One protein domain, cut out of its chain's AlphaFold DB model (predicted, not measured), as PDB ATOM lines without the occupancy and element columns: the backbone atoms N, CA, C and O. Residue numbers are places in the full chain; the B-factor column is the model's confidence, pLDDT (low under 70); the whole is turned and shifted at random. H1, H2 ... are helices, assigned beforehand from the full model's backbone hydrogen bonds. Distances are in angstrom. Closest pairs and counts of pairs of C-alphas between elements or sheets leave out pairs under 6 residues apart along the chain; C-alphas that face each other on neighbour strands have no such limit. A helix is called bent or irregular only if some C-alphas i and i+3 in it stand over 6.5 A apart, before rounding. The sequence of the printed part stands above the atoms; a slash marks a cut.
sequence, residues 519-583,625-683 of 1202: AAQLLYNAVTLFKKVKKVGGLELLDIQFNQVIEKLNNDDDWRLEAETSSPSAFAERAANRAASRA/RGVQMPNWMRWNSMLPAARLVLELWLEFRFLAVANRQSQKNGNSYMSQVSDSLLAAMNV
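Overview. This is residues 519 to 583 and 625 to 683 of the 1202 residues of an uncharacterized protein of Thalassiosira oceanica (UniProt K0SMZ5). A long helix, H1, is bent sharply into a V. The helical hairpin of H5 and H6 packs on it, with H6 beside the first arm, H1a, and H5 crossing the second, H1b. H4 crosses H1a near its first residues, while H2 and H3 lead away from the far end of H1b, and residues 578 to 583 of H3 stick out. The printed part has 124 residues, with six named helices in the order H1 to H6 and no named strand; the class is all helix. It is compact, with a radius of gyration of the C-alphas of 14.3 A and spans of 37 by 37 by 31 A.

Arrangement. H1, residues 519 to 555, was assigned as one helix by its hydrogen bonds but is bent: C-alphas 536 and 539 are 9.3 A apart. Its arms, H1a, residues 519 to 536, and H1b, residues 539 to 555, stand at a steep tilt of 61 degrees, opposite ways. H6, residues 669 to 681, touches H1a, closest at the C-alphas of Asn 525 and Leu 677, 5.5 A apart; they run opposite ways at a shallow tilt of 34 degrees, only just short of steep. H5, residues 649 to 662, forms a hairpin with H6, with the C-alphas of Ala 656 and Ser 674 closest at 4.7 A. H5 also touches residues 545 to 550 of H1b, about perpendicular at 73 degrees; the C-alphas of Val 549 and Leu 655 are closest, 6.3 A apart. H4, residues 635 to 647, touches residues 520 to 527 of H1a, about perpendicular at 78 degrees, closest at Leu 523 and Ala 641, whose C-alphas are 6.4 A apart. H2, residues 557 to 566, touches H1b only at the corner, where the C-alphas of Leu 553 and Trp 559 are closest at 5.5 A. H3, residues 568 to 583, and H4 only just touch, with 3 pairs of C-alphas within 8 A, the closest being Ala 570 and Leu 646 at 7.6 A. H3 and H6 are apart. Every O i to N i+4 pair is within hydrogen-bond range in H1a, H1b, H2, H3, H5 and H6; in H4 7 of 9 are.

Along the chain. H1a begins at C-alpha 519, (162.619, 209.021, 240.914), and is 25.9 A long; H1b is 24.1 A, H3 22.4 A and H5 20.1 A. H6 ends at C-alpha 681, (158.927, 201.134, 244.366).

Size, cuts and confidence. The C-alphas farthest apart, of Ala 583 and Asn 667, are 45.1 A apart. Residues 584 to 624 are not printed, and C-alphas 583 and 625 are 25.1 A apart across this cut. Of the links printed whole, none is long. The printed part has a mean pLDDT of 86.2; residues 537, 582, 633, 664 and 666 are under 70.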
ATOM      1  N   ALA A 519     161.735 208.901 239.756       91.75
ATOM      2  CA  ALA A 519     162.619 209.021 240.914       91.75
ATOM      3  C   ALA A 519     162.254 210.216 241.812       91.75
ATOM      4  O   ALA A 519     162.131 210.065 243.026       91.75
ATOM      5  N   ALA A 520     161.974 211.387 241.230       89.94
ATOM      6  CA  ALA A 520     161.653 212.581 242.006       89.94
ATOM      7  C   ALA A 520     160.366 212.442 242.840       89.94
ATOM      8  O   ALA A 520     160.331 212.837 244.011       89.94
ATOM      9  N   GLN A 521     159.322 211.836 242.264       89.62
ATOM     10  CA  GLN A 521     158.067 211.573 242.968       89.62
ATOM     11  C   GLN A 521     158.254 210.550 244.091       89.62
ATOM     12  O   GLN A 521     157.680 210.714 245.172       89.62
ATOM     13  N   LEU A 522     159.064 209.515 243.853       94.38
ATOM     14  CA  LEU A 522     159.398 208.517 244.865       94.38
ATOM     15  C   LEU A 522     160.077 209.176 246.070       94.38
ATOM     16  O   LEU A 522     159.613 208.996 247.197       94.38
ATOM     17  N   LEU A 523     161.102 210.005 245.841       94.19
ATOM     18  CA  LEU A 523     161.811 210.721 246.911       94.19
ATOM     19  C   LEU A 523     160.880 211.657 247.684       94.19
ATOM     20  O   LEU A 523     160.901 211.686 248.918       94.19
ATOM     21  N   TYR A 524     160.015 212.388 246.975       92.31
ATOM     22  CA  TYR A 524     159.006 213.236 247.605       92.31
ATOM     23  C   TYR A 524     158.066 212.429 248.506       92.31
ATOM     24  O   TYR A 524     157.828 212.820 249.652       92.31
ATOM     25  N   ASN A 525     157.544 211.296 248.023       93.31
ATOM     26  CA  ASN A 525     156.624 210.460 248.792       93.31
ATOM     27  C   ASN A 525     157.311 209.821 250.006       93.31
ATOM     28  O   ASN A 525     156.749 209.871 251.101       93.31
ATOM     29  N   ALA A 526     158.533 209.303 249.845       94.12
ATOM     30  CA  ALA A 526     159.333 208.721 250.926       94.12
ATOM     31  C   ALA A 526     159.564 209.726 252.061       94.12
ATOM     32  O   ALA A 526     159.231 209.469 253.223       94.12
ATOM     33  N   VAL A 527     160.036 210.928 251.725       92.12
ATOM     34  CA  VAL A 527     160.289 211.968 252.727       92.12
ATOM     35  C   VAL A 527     158.991 212.536 253.311       92.12
ATOM     36  O   VAL A 527     158.934 212.858 254.503       92.12
ATOM     37  N   THR A 528     157.926 212.645 252.511       91.69
ATOM     38  CA  THR A 528     156.608 213.083 252.994       91.69
ATOM     39  C   THR A 528     156.048 212.112 254.025       91.69
ATOM     40  O   THR A 528     155.619 212.564 255.090       91.69
ATOM     41  N   LEU A 529     156.090 210.804 253.746       90.31
ATOM     42  CA  LEU A 529     155.679 209.749 254.673       90.31
ATOM     43  C   LEU A 529     156.428 209.895 256.003       90.31
ATOM     44  O   LEU A 529     155.805 210.074 257.051       90.31
ATOM     45  N   PHE A 530     157.759 209.965 255.940       89.12
ATOM     46  CA  PHE A 530     158.632 210.094 257.106       89.12
ATOM     47  C   PHE A 530     158.328 211.343 257.952       89.12
ATOM     48  O   PHE A 530     158.144 211.279 259.171       89.12
ATOM     49  N   LYS A 531     158.197 212.511 257.307       86.12
ATOM     50  CA  LYS A 531     157.879 213.774 257.994       86.12
ATOM     51  C   LYS A 531     156.490 213.787 258.606       86.12
ATOM     52  O   LYS A 531     156.282 214.451 259.622       86.12
ATOM     53  N   LYS A 532     155.525 213.113 257.985       85.38
ATOM     54  CA  LYS A 532     154.158 213.059 258.497       85.38
ATOM     55  C   LYS A 532     154.041 212.126 259.691       85.38
ATOM     56  O   LYS A 532     153.414 212.544 260.658       85.38
ATOM     57  N   VAL A 533     154.705 210.968 259.680       77.06
ATOM     58  CA  VAL A 533     154.831 210.109 260.873       77.06
ATOM     59  C   VAL A 533     155.397 210.923 262.042       77.06
ATOM     60  O   VAL A 533     154.759 211.027 263.092       77.06
ATOM     61  N   LYS A 534     156.503 211.646 261.807       79.06
ATOM     62  CA  LYS A 534     157.096 212.558 262.799       79.06
ATOM     63  C   LYS A 534     156.141 213.663 263.263       79.06
ATOM     64  O   LYS A 534     156.144 214.035 264.432       79.06
ATOM     65  N   LYS A 535     155.346 214.241 262.356       77.56
ATOM     66  CA  LYS A 535     154.379 215.297 262.700       77.56
ATOM     67  C   LYS A 535     153.240 214.765 263.579       77.56
ATOM     68  O   LYS A 535     152.736 215.522 264.398       77.56
ATOM     69  N   VAL A 536     152.820 213.514 263.377       72.94
ATOM     70  CA  VAL A 536     151.682 212.910 264.086       72.94
ATOM     71  C   VAL A 536     152.057 212.484 265.505       72.94
ATOM     72  O   VAL A 536     151.313 212.811 266.421       72.94
ATOM     73  N   GLY A 537     153.191 211.805 265.701       69.00
ATOM     74  CA  GLY A 537     153.562 211.257 267.018       69.00
ATOM     75  C   GLY A 537     154.940 211.659 267.532       69.00
ATOM     76  O   GLY A 537     155.487 210.998 268.409       69.00
ATOM     77  N   GLY A 538     155.531 212.723 266.986       75.25
ATOM     78  CA  GLY A 538     156.861 213.174 267.386       75.25
ATOM     79  C   GLY A 538     157.986 212.248 266.911       75.25
ATOM     80  O   GLY A 538     157.814 211.426 266.013       75.25
ATOM     81  N   LEU A 539     159.179 212.430 267.485       75.38
ATOM     82  CA  LEU A 539     160.351 211.600 267.172       75.38
ATOM     83  C   LEU A 539     160.218 210.174 267.721       75.38
ATOM     84  O   LEU A 539     160.706 209.249 267.087       75.38
ATOM     85  N   GLU A 540     159.531 210.014 268.851       72.62
ATOM     86  CA  GLU A 540     159.335 208.730 269.525       72.62
ATOM     87  C   GLU A 540     158.491 207.770 268.680       72.62
ATOM     88  O   GLU A 540     158.931 206.660 268.402       72.62
ATOM     89  N   LEU A 541     157.335 208.213 268.163       73.75
ATOM     90  CA  LEU A 541     156.519 207.361 267.289       73.75
ATOM     91  C   LEU A 541     157.273 206.950 266.021       73.75
ATOM     92  O   LEU A 541     157.134 205.821 265.555       73.75
ATOM     93  N   LEU A 542     158.055 207.872 265.455       79.50
ATOM     94  CA  LEU A 542     158.868 207.583 264.282       79.50
ATOM     95  C   LEU A 542     159.912 206.499 264.588       79.50
ATOM     96  O   LEU A 542     160.050 205.581 263.788       79.50
ATOM     97  N   ASP A 543     160.605 206.579 265.726       80.44
ATOM     98  CA  ASP A 543     161.580 205.559 266.132       80.44
ATOM     99  C   ASP A 543     160.914 204.209 266.383       80.44
ATOM    100  O   ASP A 543     161.405 203.196 265.895       80.44
ATOM    101  N   ILE A 544     159.770 204.192 267.075       77.88
ATOM    102  CA  ILE A 544     159.017 202.963 267.349       77.88
ATOM    103  C   ILE A 544     158.621 202.283 266.036       77.88
ATOM    104  O   ILE A 544     158.920 201.108 265.840       77.88
ATOM    105  N   GLN A 545     157.989 203.013 265.112       83.50
ATOM    106  CA  GLN A 545     157.560 202.440 263.831       83.50
ATOM    107  C   GLN A 545     158.748 201.981 262.982       83.50
ATOM    108  O   GLN A 545     158.683 200.934 262.340       83.50
ATOM    109  N   PHE A 546     159.839 202.744 262.986       88.69
ATOM    110  CA  PHE A 546     161.044 202.396 262.243       88.69
ATOM    111  C   PHE A 546     161.725 201.142 262.814       88.69
ATOM    112  O   PHE A 546     162.065 200.234 262.057       88.69
ATOM    113  N   ASN A 547     161.843 201.035 264.140       83.50
ATOM    114  CA  ASN A 547     162.386 199.853 264.809       83.50
ATOM    115  C   ASN A 547     161.508 198.619 264.612       83.50
ATOM    116  O   ASN A 547     162.043 197.554 264.332       83.50
ATOM    117  N   GLN A 548     160.182 198.766 264.662       84.75
ATOM    118  CA  GLN A 548     159.254 197.673 264.357       84.75
ATOM    119  C   GLN A 548     159.432 197.156 262.926       84.75
ATOM    120  O   GLN A 548     159.456 195.946 262.707       84.75
ATOM    121  N   VAL A 549     159.606 198.056 261.951       89.44
ATOM    122  CA  VAL A 549     159.900 197.682 260.559       89.44
ATOM    123  C   VAL A 549     161.236 196.943 260.460       89.44
ATOM    124  O   VAL A 549     161.309 195.916 259.791       89.44
ATOM    125  N   ILE A 550     162.284 197.421 261.139       90.12
ATOM    126  CA  ILE A 550     163.598 196.763 261.160       90.12
ATOM    127  C   ILE A 550     163.521 195.383 261.821       90.12
ATOM    128  O   ILE A 550     164.099 194.429 261.301       90.12
ATOM    129  N   GLU A 551     162.835 195.265 262.955       87.56
ATOM    130  CA  GLU A 551     162.660 194.015 263.690       87.56
ATOM    131  C   GLU A 551     161.920 192.985 262.835       87.56
ATOM    132  O   GLU A 551     162.404 191.865 262.669       87.56
ATOM    133  N   LYS A 552     160.808 193.390 262.211       87.88
ATOM    134  CA  LYS A 552     160.063 192.553 261.267       87.88
ATOM    135  C   LYS A 552     160.922 192.128 260.081       87.88
ATOM    136  O   LYS A 552     161.052 190.939 259.835       87.88
ATOM    137  N   LEU A 553     161.607 193.061 259.423       88.44
ATOM    138  CA  LEU A 553     162.542 192.743 258.335       88.44
ATOM    139  C   LEU A 553     163.649 191.756 258.736       88.44
ATOM    140  O   LEU A 553     164.200 191.080 257.874       88.44
ATOM    141  N   ASN A 554     164.026 191.698 260.015       89.12
ATOM    142  CA  ASN A 554     165.082 190.809 260.492       89.12
ATOM    143  C   ASN A 554     164.573 189.431 260.923       89.12
ATOM    144  O   ASN A 554     165.326 188.466 260.789       89.12
ATOM    145  N   ASN A 555     163.356 189.358 261.463       89.56
ATOM    146  CA  ASN A 555     162.860 188.189 262.193       89.56
ATOM    147  C   ASN A 555     161.642 187.519 261.534       89.56
ATOM    148  O   ASN A 555     161.270 186.426 261.944       89.56
ATOM    149  N   ASP A 556     161.004 188.169 260.560       89.50
ATOM    150  CA  ASP A 556     159.802 187.687 259.877       89.50
ATOM    151  C   ASP A 556     160.176 187.191 258.470       89.50
ATOM    152  O   ASP A 556     160.616 187.969 257.618       89.50
ATOM    153  N   ASP A 557     160.066 185.881 258.240       92.12
ATOM    154  CA  ASP A 557     160.517 185.250 256.993       92.12
ATOM    155  C   ASP A 557     159.701 185.698 255.773       92.12
ATOM    156  O   ASP A 557     160.273 185.834 254.689       92.12
ATOM    157  N   ASP A 558     158.418 186.039 255.944       89.25
ATOM    158  CA  ASP A 558     157.580 186.550 254.853       89.25
ATOM    159  C   ASP A 558     158.057 187.940 254.409       89.25
ATOM    160  O   ASP A 558     158.174 188.218 253.213       89.25
ATOM    161  N   TRP A 559     158.410 188.808 255.366       89.94
ATOM    162  CA  TRP A 559     158.958 190.137 255.068       89.94
ATOM    163  C   TRP A 559     160.327 190.049 254.399       89.94
ATOM    164  O   TRP A 559     160.633 190.845 253.510       89.94
ATOM    165  N   ARG A 560     161.156 189.084 254.809       92.75
ATOM    166  CA  ARG A 560     162.465 188.832 254.195       92.75
ATOM    167  C   ARG A 560     162.320 188.327 252.767       92.75
ATOM    168  O   ARG A 560     162.981 188.864 251.883       92.75
ATOM    169  N   LEU A 561     161.428 187.365 252.542       90.56
ATOM    170  CA  LEU A 561     161.150 186.829 251.214       90.56
ATOM    171  C   LEU A 561     160.568 187.906 250.287       90.56
ATOM    172  O   LEU A 561     161.003 188.026 249.139       90.56
ATOM    173  N   GLU A 562     159.640 188.736 250.779       90.12
ATOM    174  CA  GLU A 562     159.126 189.876 250.012       90.12
ATOM    175  C   GLU A 562     160.240 190.896 249.722       90.12
ATOM    176  O   GLU A 562     160.347 191.386 248.596       90.12
ATOM    177  N   ALA A 563     161.096 191.219 250.698       92.06
ATOM    178  CA  ALA A 563     162.213 192.146 250.511       92.06
ATOM    179  C   ALA A 563     163.203 191.650 249.446       92.06
ATOM    180  O   ALA A 563     163.564 192.408 248.545       92.06
ATOM    181  N   GLU A 564     163.592 190.375 249.520       92.88
ATOM    182  CA  GLU A 564     164.496 189.729 248.567       92.88
ATOM    183  C   GLU A 564     163.889 189.682 247.160       92.88
ATOM    184  O   GLU A 564     164.550 190.057 246.197       92.88
ATOM    185  N   THR A 565     162.606 189.330 247.045       88.25
ATOM    186  CA  THR A 565     161.898 189.237 245.753       88.25
ATOM    187  C   THR A 565     161.619 190.611 245.129       88.25
ATOM    188  O   THR A 565     161.613 190.776 243.904       88.25
ATOM    189  N   SER A 566     161.335 191.620 245.957       88.44
ATOM    190  CA  SER A 566     160.975 192.960 245.478       88.44
ATOM    191  C   SER A 566     162.186 193.798 245.080       88.44
ATOM    192  O   SER A 566     162.065 194.573 244.133       88.44
ATOM    193  N   SER A 567     163.332 193.655 245.759       91.81
ATOM    194  CA  SER A 567     164.575 194.361 245.417       91.81
ATOM    195  C   SER A 567     165.820 193.566 245.855       91.81
ATOM    196  O   SER A 567     166.388 193.830 246.924       91.81
ATOM    197  N   PRO A 568     166.287 192.614 245.025       91.88
ATOM    198  CA  PRO A 568     167.379 191.708 245.380       91.88
ATOM    199  C   PRO A 568     168.701 192.418 245.701       91.88
ATOM    200  O   PRO A 568     169.438 191.985 246.589       91.88
ATOM    201  N   SER A 569     169.036 193.514 245.004       91.69
ATOM    202  CA  SER A 569     170.283 194.245 245.278       91.69
ATOM    203  C   SER A 569     170.211 195.016 246.588       91.69
ATOM    204  O   SER A 569     171.160 194.950 247.365       91.69
ATOM    205  N   ALA A 570     169.093 195.698 246.861       92.56
ATOM    206  CA  ALA A 570     168.905 196.420 248.121       92.56
ATOM    207  C   ALA A 570     168.923 195.463 249.327       92.56
ATOM    208  O   ALA A 570     169.503 195.775 250.369       92.56
ATOM    209  N   PHE A 571     168.338 194.268 249.182       93.69
ATOM    210  CA  PHE A 571     168.378 193.229 250.212       93.69
ATOM    211  C   PHE A 571     169.795 192.694 250.451       93.69
ATOM    212  O   PHE A 571     170.244 192.633 251.599       93.69
ATOM    213  N   ALA A 572     170.529 192.369 249.382       91.94
ATOM    214  CA  ALA A 572     171.911 191.901 249.483       91.94
ATOM    215  C   ALA A 572     172.835 192.949 250.131       91.94
ATOM    216  O   ALA A 572     173.659 192.611 250.978       91.94
ATOM    217  N   GLU A 573     172.673 194.225 249.779       90.00
ATOM    218  CA  GLU A 573     173.436 195.332 250.359       90.00
ATOM    219  C   GLU A 573     173.107 195.547 251.835       90.00
ATOM    220  O   GLU A 573     174.011 195.663 252.660       90.00
ATOM    221  N   ARG A 574     171.823 195.503 252.203       90.75
ATOM    222  CA  ARG A 574     171.403 195.520 253.607       90.75
ATOM    223  C   ARG A 574     172.052 194.385 254.400       90.75
ATOM    224  O   ARG A 574     172.524 194.611 255.516       90.75
ATOM    225  N   ALA A 575     172.064 193.174 253.846       88.94
ATOM    226  CA  ALA A 575     172.685 192.016 254.478       88.94
ATOM    227  C   ALA A 575     174.204 192.206 254.636       88.94
ATOM    228  O   ALA A 575     174.738 191.938 255.714       88.94
ATOM    229  N   ALA A 576     174.879 192.741 253.612       88.00
ATOM    230  CA  ALA A 576     176.305 193.058 253.646       88.00
ATOM    231  C   ALA A 576     176.636 194.148 254.679       88.00
ATOM    232  O   ALA A 576     177.520 193.950 255.506       88.00
ATOM    233  N   ASN A 577     175.879 195.247 254.716       85.25
ATOM    234  CA  ASN A 577     176.053 196.324 255.696       85.25
ATOM    235  C   ASN A 577     175.827 195.824 257.126       85.25
ATOM    236  O   ASN A 577     176.548 196.202 258.049       85.25
ATOM    237  N   ARG A 578     174.861 194.918 257.326       81.69
ATOM    238  CA  ARG A 578     174.650 194.261 258.621       81.69
ATOM    239  C   ARG A 578     175.844 193.384 258.997       81.69
ATOM    240  O   ARG A 578     176.294 193.463 260.138       81.69
ATOM    241  N   ALA A 579     176.364 192.590 258.062       81.19
ATOM    242  CA  ALA A 579     177.554 191.772 258.284       81.19
ATOM    243  C   ALA A 579     178.781 192.640 258.620       81.19
ATOM    244  O   ALA A 579     179.448 192.364 259.613       81.19
ATOM    245  N   ALA A 580     179.001 193.732 257.883       81.56
ATOM    246  CA  ALA A 580     180.078 194.691 258.121       81.56
ATOM    247  C   ALA A 580     179.938 195.395 259.479       81.56
ATOM    248  O   ALA A 580     180.895 195.438 260.240       81.56
ATOM    249  N   SER A 581     178.738 195.867 259.843       76.25
ATOM    250  CA  SER A 581     178.502 196.484 261.161       76.25
ATOM    251  C   SER A 581     178.716 195.508 262.322       76.25
ATOM    252  O   SER A 581     179.181 195.907 263.387       76.25
ATOM    253  N   ARG A 582     178.419 194.215 262.117       69.19
ATOM    254  CA  ARG A 582     178.674 193.159 263.104       69.19
ATOM    255  C   ARG A 582     180.166 192.842 263.213       69.19
ATOM    256  O   ARG A 582     180.636 192.640 264.327       69.19
ATOM    257  N   ALA A 583     180.886 192.822 262.091       70.00
ATOM    258  CA  ALA A 583     182.337 192.653 262.061       70.00
ATOM    259  C   ALA A 583     183.054 193.833 262.741       70.00
ATOM    260  O   ALA A 583     183.824 193.610 263.663       70.00
ATOM    261  N   ARG A 625     167.589 211.335 261.605       82.56
ATOM    262  CA  ARG A 625     167.254 212.703 262.002       82.56
ATOM    263  C   ARG A 625     167.608 213.644 260.853       82.56
ATOM    264  O   ARG A 625     168.455 213.343 260.034       82.56
ATOM    265  N   GLY A 626     166.925 214.783 260.763       75.75
ATOM    266  CA  GLY A 626     167.300 215.820 259.795       75.75
ATOM    267  C   GLY A 626     166.809 215.638 258.353       75.75
ATOM    268  O   GLY A 626     167.080 216.521 257.549       75.75
ATOM    269  N   VAL A 627     166.015 214.604 258.031       81.31
ATOM    270  CA  VAL A 627     165.480 214.393 256.668       81.31
ATOM    271  C   VAL A 627     164.789 215.660 256.136       81.31
ATOM    272  O   VAL A 627     163.720 216.071 256.616       81.31
ATOM    273  N   GLN A 628     165.408 216.315 255.152       79.06
ATOM    274  CA  GLN A 628     164.891 217.531 254.525       79.06
ATOM    275  C   GLN A 628     163.954 217.181 253.374       79.06
ATOM    276  O   GLN A 628     164.108 216.149 252.741       79.06
ATOM    277  N   MET A 629     162.946 218.029 253.129       82.12
ATOM    278  CA  MET A 629     162.027 217.763 252.019       82.12
ATOM    279  C   MET A 629     162.810 218.055 250.744       82.12
ATOM    280  O   MET A 629     163.298 219.185 250.647       82.12
ATOM    281  N   PRO A 630     162.922 217.102 249.808       82.81
ATOM    282  CA  PRO A 630     163.519 217.384 248.520       82.81
ATOM    283  C   PRO A 630     162.768 218.543 247.859       82.81
ATOM    284  O   PRO A 630     161.542 218.508 247.729       82.81
ATOM    285  N   ASN A 631     163.493 219.587 247.472       79.38
ATOM    286  CA  ASN A 631     162.997 220.600 246.555       79.38
ATOM    287  C   ASN A 631     163.439 220.188 245.151       79.38
ATOM    288  O   ASN A 631     164.632 220.094 244.885       79.38
ATOM    289  N   TRP A 632     162.477 219.953 244.264       74.06
ATOM    290  CA  TRP A 632     162.723 219.412 242.925       74.06
ATOM    291  C   TRP A 632     163.557 220.336 242.044       74.06
ATOM    292  O   TRP A 632     164.282 219.863 241.186       74.06
ATOM    293  N   MET A 633     163.532 221.640 242.324       69.81
ATOM    294  CA  MET A 633     164.383 222.623 241.646       69.81
ATOM    295  C   MET A 633     165.796 222.706 242.255       69.81
ATOM    296  O   MET A 633     166.580 223.577 241.884       69.81
ATOM    297  N   ARG A 634     166.123 221.871 243.255       82.38
ATOM    298  CA  ARG A 634     167.396 221.910 243.991       82.38
ATOM    299  C   ARG A 634     167.960 220.514 244.210       82.38
ATOM    300  O   ARG A 634     167.687 219.870 245.231       82.38
ATOM    301  N   TRP A 635     168.826 220.080 243.301       84.19
ATOM    302  CA  TRP A 635     169.403 218.739 243.335       84.19
ATOM    303  C   TRP A 635     170.277 218.476 244.555       84.19
ATOM    304  O   TRP A 635     170.263 217.364 245.067       84.19
ATOM    305  N   ASN A 636     170.880 219.502 245.155       83.19
ATOM    306  CA  ASN A 636     171.569 219.365 246.444       83.19
ATOM    307  C   ASN A 636     170.650 218.960 247.618       83.19
ATOM    308  O   ASN A 636     171.121 218.548 248.667       83.19
ATOM    309  N   SER A 637     169.325 219.062 247.469       86.88
ATOM    310  CA  SER A 637     168.365 218.478 248.422       86.88
ATOM    311  C   SER A 637     167.801 217.134 247.952       86.88
ATOM    312  O   SER A 637     167.448 216.295 248.778       86.88
ATOM    313  N   MET A 638     167.743 216.914 246.633       89.69
ATOM    314  CA  MET A 638     167.302 215.656 246.027       89.69
ATOM    315  C   MET A 638     168.316 214.536 246.240       89.69
ATOM    316  O   MET A 638     167.925 213.440 246.613       89.69
ATOM    317  N   LEU A 639     169.604 214.804 246.020       92.50
ATOM    318  CA  LEU A 639     170.667 213.800 246.044       92.50
ATOM    319  C   LEU A 639     170.906 213.226 247.449       92.50
ATOM    320  O   LEU A 639     170.946 212.004 247.568       92.50
ATOM    321  N   PRO A 640     170.948 214.022 248.541       92.00
ATOM    322  CA  PRO A 640     170.954 213.453 249.890       92.00
ATOM    323  C   PRO A 640     169.708 212.610 250.183       92.00
ATOM    324  O   PRO A 640     169.818 211.543 250.780       92.00
ATOM    325  N   ALA A 641     168.526 213.039 249.722       92.81
ATOM    326  CA  ALA A 641     167.311 212.237 249.855       92.81
ATOM    327  C   ALA A 641     167.396 210.936 249.037       92.81
ATOM    328  O   ALA A 641     166.950 209.900 249.516       92.81
ATOM    329  N   ALA A 642     167.995 210.969 247.843       94.81
ATOM    330  CA  ALA A 642     168.235 209.801 247.000       94.81
ATOM    331  C   ALA A 642     169.173 208.798 247.669       94.81
ATOM    332  O   ALA A 642     168.827 207.624 247.750       94.81
ATOM    333  N   ARG A 643     170.304 209.264 248.215       94.56
ATOM    334  CA  ARG A 643     171.248 208.431 248.976       94.56
ATOM    335  C   ARG A 643     170.571 207.790 250.184       94.56
ATOM    336  O   ARG A 643     170.627 206.575 250.323       94.56
ATOM    337  N   LEU A 644     169.840 208.582 250.973       93.62
ATOM    338  CA  LEU A 644     169.096 208.085 252.132       93.62
ATOM    339  C   LEU A 644     168.045 207.037 251.739       93.62
ATOM    340  O   LEU A 644     167.880 206.031 252.421       93.62
ATOM    341  N   VAL A 645     167.306 207.273 250.653       94.88
ATOM    342  CA  VAL A 645     166.274 206.343 250.178       94.88
ATOM    343  C   VAL A 645     166.882 205.080 249.570       94.88
ATOM    344  O   VAL A 645     166.292 204.023 249.733       94.88
ATOM    345  N   LEU A 646     168.040 205.151 248.909       95.38
ATOM    346  CA  LEU A 646     168.767 203.965 248.443       95.38
ATOM    347  C   LEU A 646     169.303 203.140 249.618       95.38
ATOM    348  O   LEU A 646     169.155 201.921 249.620       95.38
ATOM    349  N   GLU A 647     169.887 203.800 250.621       93.50
ATOM    350  CA  GLU A 647     170.418 203.157 251.830       93.50
ATOM    351  C   GLU A 647     169.309 202.472 252.645       93.50
ATOM    352  O   GLU A 647     169.481 201.355 253.130       93.50
ATOM    353  N   LEU A 648     168.151 203.127 252.759       94.31
ATOM    354  CA  LEU A 648     167.004 202.673 253.550       94.31
ATOM    355  C   LEU A 648     165.836 202.221 252.672       94.31
ATOM    356  O   LEU A 648     164.670 202.378 253.048       94.31
ATOM    357  N   TRP A 649     166.129 201.698 251.478       96.25
ATOM    358  CA  TRP A 649     165.114 201.361 250.478       96.25
ATOM    359  C   TRP A 649     164.057 200.417 251.049       96.25
ATOM    360  O   TRP A 649     162.855 200.673 250.956       96.25
ATOM    361  N   LEU A 650     164.497 199.351 251.717       95.75
ATOM    362  CA  LEU A 650     163.591 198.379 252.320       95.75
ATOM    363  C   LEU A 650     162.818 198.987 253.497       95.75
ATOM    364  O   LEU A 650     161.607 198.806 253.582       95.75
ATOM    365  N   GLU A 651     163.448 199.779 254.363       94.69
ATOM    366  CA  GLU A 651     162.731 200.439 255.455       94.69
ATOM    367  C   GLU A 651     161.660 201.409 254.965       94.69
ATOM    368  O   GLU A 651     160.555 201.393 255.500       94.69
ATOM    369  N   PHE A 652     161.930 202.228 253.944       94.75
ATOM    370  CA  PHE A 652     160.911 203.121 253.386       94.75
ATOM    371  C   PHE A 652     159.751 202.346 252.767       94.75
ATOM    372  O   PHE A 652     158.591 202.717 252.978       94.75
ATOM    373  N   ARG A 653     160.052 201.251 252.054       94.88
ATOM    374  CA  ARG A 653     159.036 200.355 251.498       94.88
ATOM    375  C   ARG A 653     158.145 199.804 252.605       94.88
ATOM    376  O   ARG A 653     156.931 199.990 252.570       94.88
ATOM    377  N   PHE A 654     158.736 199.150 253.597       93.50
ATOM    378  CA  PHE A 654     157.978 198.454 254.629       93.50
ATOM    379  C   PHE A 654     157.350 199.400 255.658       93.50
ATOM    380  O   PHE A 654     156.297 199.084 256.208       93.50
ATOM    381  N   LEU A 655     157.885 200.612 255.838       90.38
ATOM    382  CA  LEU A 655     157.191 201.687 256.550       90.38
ATOM    383  C   LEU A 655     155.926 202.119 255.797       90.38
ATOM    384  O   LEU A 655     154.897 202.383 256.419       90.38
ATOM    385  N   ALA A 656     155.967 202.159 254.461       91.94
ATOM    386  CA  ALA A 656     154.782 202.426 253.654       91.94
ATOM    387  C   ALA A 656     153.761 201.284 253.740       91.94
ATOM    388  O   ALA A 656     152.574 201.580 253.887       91.94
ATOM    389  N   VAL A 657     154.210 200.020 253.729       88.75
ATOM    390  CA  VAL A 657     153.362 198.833 253.958       88.75
ATOM    391  C   VAL A 657     152.695 198.899 255.333       88.75
ATOM    392  O   VAL A 657     151.469 198.857 255.415       88.75
ATOM    393  N   ALA A 658     153.472 199.086 256.404       83.38
ATOM    394  CA  ALA A 658     152.962 199.159 257.772       83.38
ATOM    395  C   ALA A 658     151.979 200.327 257.954       83.38
ATOM    396  O   ALA A 658     150.878 200.153 258.485       83.38
ATOM    397  N   ASN A 659     152.325 201.516 257.443       83.25
ATOM    398  CA  ASN A 659     151.420 202.661 257.466       83.25
ATOM    399  C   ASN A 659     150.135 202.353 256.687       83.25
ATOM    400  O   ASN A 659     149.049 202.632 257.190       83.25
ATOM    401  N   ARG A 660     150.223 201.719 255.513       83.38
ATOM    402  CA  ARG A 660     149.043 201.361 254.719       83.38
ATOM    403  C   ARG A 660     148.137 200.355 255.428       83.38
ATOM    404  O   ARG A 660     146.924 200.564 255.449       83.38
ATOM    405  N   GLN A 661     148.715 199.319 256.037       81.12
ATOM    406  CA  GLN A 661     147.998 198.293 256.803       81.12
ATOM    407  C   GLN A 661     147.317 198.868 258.056       81.12
ATOM    408  O   GLN A 661     146.245 198.412 258.443       81.12
ATOM    409  N   SER A 662     147.892 199.914 258.661       72.25
ATOM    410  CA  SER A 662     147.325 200.562 259.853       72.25
ATOM    411  C   SER A 662     146.078 201.426 259.581       72.25
ATOM    412  O   SER A 662     145.337 201.762 260.507       72.25
ATOM    413  N   GLN A 663     145.828 201.820 258.325       75.56
ATOM    414  CA  GLN A 663     144.776 202.779 257.971       75.56
ATOM    415  C   GLN A 663     143.486 202.066 257.539       75.56
ATOM    416  O   GLN A 663     143.404 201.515 256.444       75.56
ATOM    417  N   LYS A 664     142.430 202.161 258.360       67.19
ATOM    418  CA  LYS A 664     141.092 201.615 258.036       67.19
ATOM    419  C   LYS A 664     140.416 202.320 256.846       67.19
ATOM    420  O   LYS A 664     139.624 201.704 256.143       67.19
ATOM    421  N   ASN A 665     140.749 203.594 256.603       71.38
ATOM    422  CA  ASN A 665     140.210 204.402 255.506       71.38
ATOM    423  C   ASN A 665     141.291 204.662 254.445       71.38
ATOM    424  O   ASN A 665     142.167 205.503 254.656       71.38
ATOM    425  N   GLY A 666     141.180 204.031 253.270       67.88
ATOM    426  CA  GLY A 666     142.115 204.219 252.143       67.88
ATOM    427  C   GLY A 666     142.185 205.647 251.574       67.88
ATOM    428  O   GLY A 666     143.066 205.968 250.788       67.88
ATOM    429  N   ASN A 667     141.291 206.545 251.999       74.81
ATOM    430  CA  ASN A 667     141.265 207.937 251.546       74.81
ATOM    431  C   ASN A 667     142.140 208.892 252.369       74.81
ATOM    432  O   ASN A 667     142.209 210.072 252.020       74.81
ATOM    433  N   SER A 668     142.801 208.442 253.442       83.12
ATOM    434  CA  SER A 668     143.680 209.342 254.196       83.12
ATOM    435  C   SER A 668     144.855 209.799 253.322       83.12
ATOM    436  O   SER A 668     145.370 209.043 252.500       83.12
ATOM    437  N   TYR A 669     145.298 211.050 253.485       83.31
ATOM    438  CA  TYR A 669     146.462 211.565 252.751       83.31
ATOM    439  C   TYR A 669     147.697 210.668 252.946       83.31
ATOM    440  O   TYR A 669     148.458 210.449 252.013       83.31
ATOM    441  N   MET A 670     147.859 210.098 254.145       81.69
ATOM    442  CA  MET A 670     148.933 209.152 254.459       81.69
ATOM    443  C   MET A 670     148.819 207.845 253.681       81.69
ATOM    444  O   MET A 670     149.833 207.375 253.176       81.69
ATOM    445  N   SER A 671     147.608 207.293 253.543       83.69
ATOM    446  CA  SER A 671     147.374 206.127 252.685       83.69
ATOM    447  C   SER A 671     147.783 206.437 251.249       83.69
ATOM    448  O   SER A 671     148.573 205.706 250.677       83.69
ATOM    449  N   GLN A 672     147.356 207.583 250.709       87.19
ATOM    450  CA  GLN A 672     147.666 207.976 249.330       87.19
ATOM    451  C   GLN A 672     149.169 208.164 249.083       87.19
ATOM    452  O   GLN A 672     149.665 207.793 248.020       87.19
ATOM    453  N   VAL A 673     149.892 208.750 250.045       89.06
ATOM    454  CA  VAL A 673     151.354 208.897 249.972       89.06
ATOM    455  C   VAL A 673     152.030 207.524 250.018       89.06
ATOM    456  O   VAL A 673     152.912 207.276 249.200       89.06
ATOM    457  N   SER A 674     151.598 206.624 250.911       89.94
ATOM    458  CA  SER A 674     152.095 205.242 250.975       89.94
ATOM    459  C   SER A 674     151.807 204.459 249.695       89.94
ATOM    460  O   SER A 674     152.717 203.841 249.157       89.94
ATOM    461  N   ASP A 675     150.585 204.534 249.169       89.44
ATOM    462  CA  ASP A 675     150.176 203.861 247.932       89.44
ATOM    463  C   ASP A 675     151.007 204.364 246.743       89.44
ATOM    464  O   ASP A 675     151.531 203.576 245.960       89.44
ATOM    465  N   SER A 676     151.212 205.683 246.649       88.81
ATOM    466  CA  SER A 676     152.035 206.288 245.593       88.81
ATOM    467  C   SER A 676     153.517 205.918 245.717       88.81
ATOM    468  O   SER A 676     154.203 205.778 244.707       88.81
ATOM    469  N   LEU A 677     154.028 205.777 246.945       93.00
ATOM    470  CA  LEU A 677     155.396 205.326 247.203       93.00
ATOM    471  C   LEU A 677     155.578 203.861 246.800       93.00
ATOM    472  O   LEU A 677     156.491 203.552 246.040       93.00
ATOM    473  N   LEU A 678     154.681 202.980 247.247       92.44
ATOM    474  CA  LEU A 678     154.710 201.554 246.922       92.44
ATOM    475  C   LEU A 678     154.573 201.315 245.418       92.44
ATOM    476  O   LEU A 678     155.324 200.519 244.863       92.44
ATOM    477  N   ALA A 679     153.677 202.042 244.743       90.00
ATOM    478  CA  ALA A 679     153.540 201.976 243.291       90.00
ATOM    479  C   ALA A 679     154.864 202.307 242.584       90.00
ATOM    480  O   ALA A 679     155.293 201.550 241.719       90.00
ATOM    481  N   ALA A 680     155.550 203.380 242.995       90.88
ATOM    482  CA  ALA A 680     156.843 203.763 242.426       90.88
ATOM    483  C   ALA A 680     157.962 202.748 242.741       90.88
ATOM    484  O   ALA A 680     158.796 202.464 241.884       90.88
ATOM    485  N   MET A 681     157.962 202.163 243.945       94.12
ATOM    486  CA  MET A 681     158.927 201.134 244.366       94.12
ATOM    487  C   MET A 681     158.672 199.755 243.744       94.12
ATOM    488  O   MET A 681     159.522 198.882 243.865       94.12
ATOM    489  N   ASN A 682     157.519 199.547 243.104       91.94
ATOM    490  CA  ASN A 682     157.151 198.303 242.422       91.94
ATOM    491  C   ASN A 682     157.292 198.384 240.894       91.94
ATOM    492  O   ASN A 682     157.035 197.391 240.216       91.94
ATOM    493  N   VAL A 683     157.669 199.541 240.337       91.12
ATOM    494  CA  VAL A 683     157.865 199.691 238.888       91.12
ATOM    495  C   VAL A 683     158.974 198.753 238.438       91.12
ATOM    496  O   VAL A 683     160.109 198.866 238.898       91.12
TER     497      VAL A 683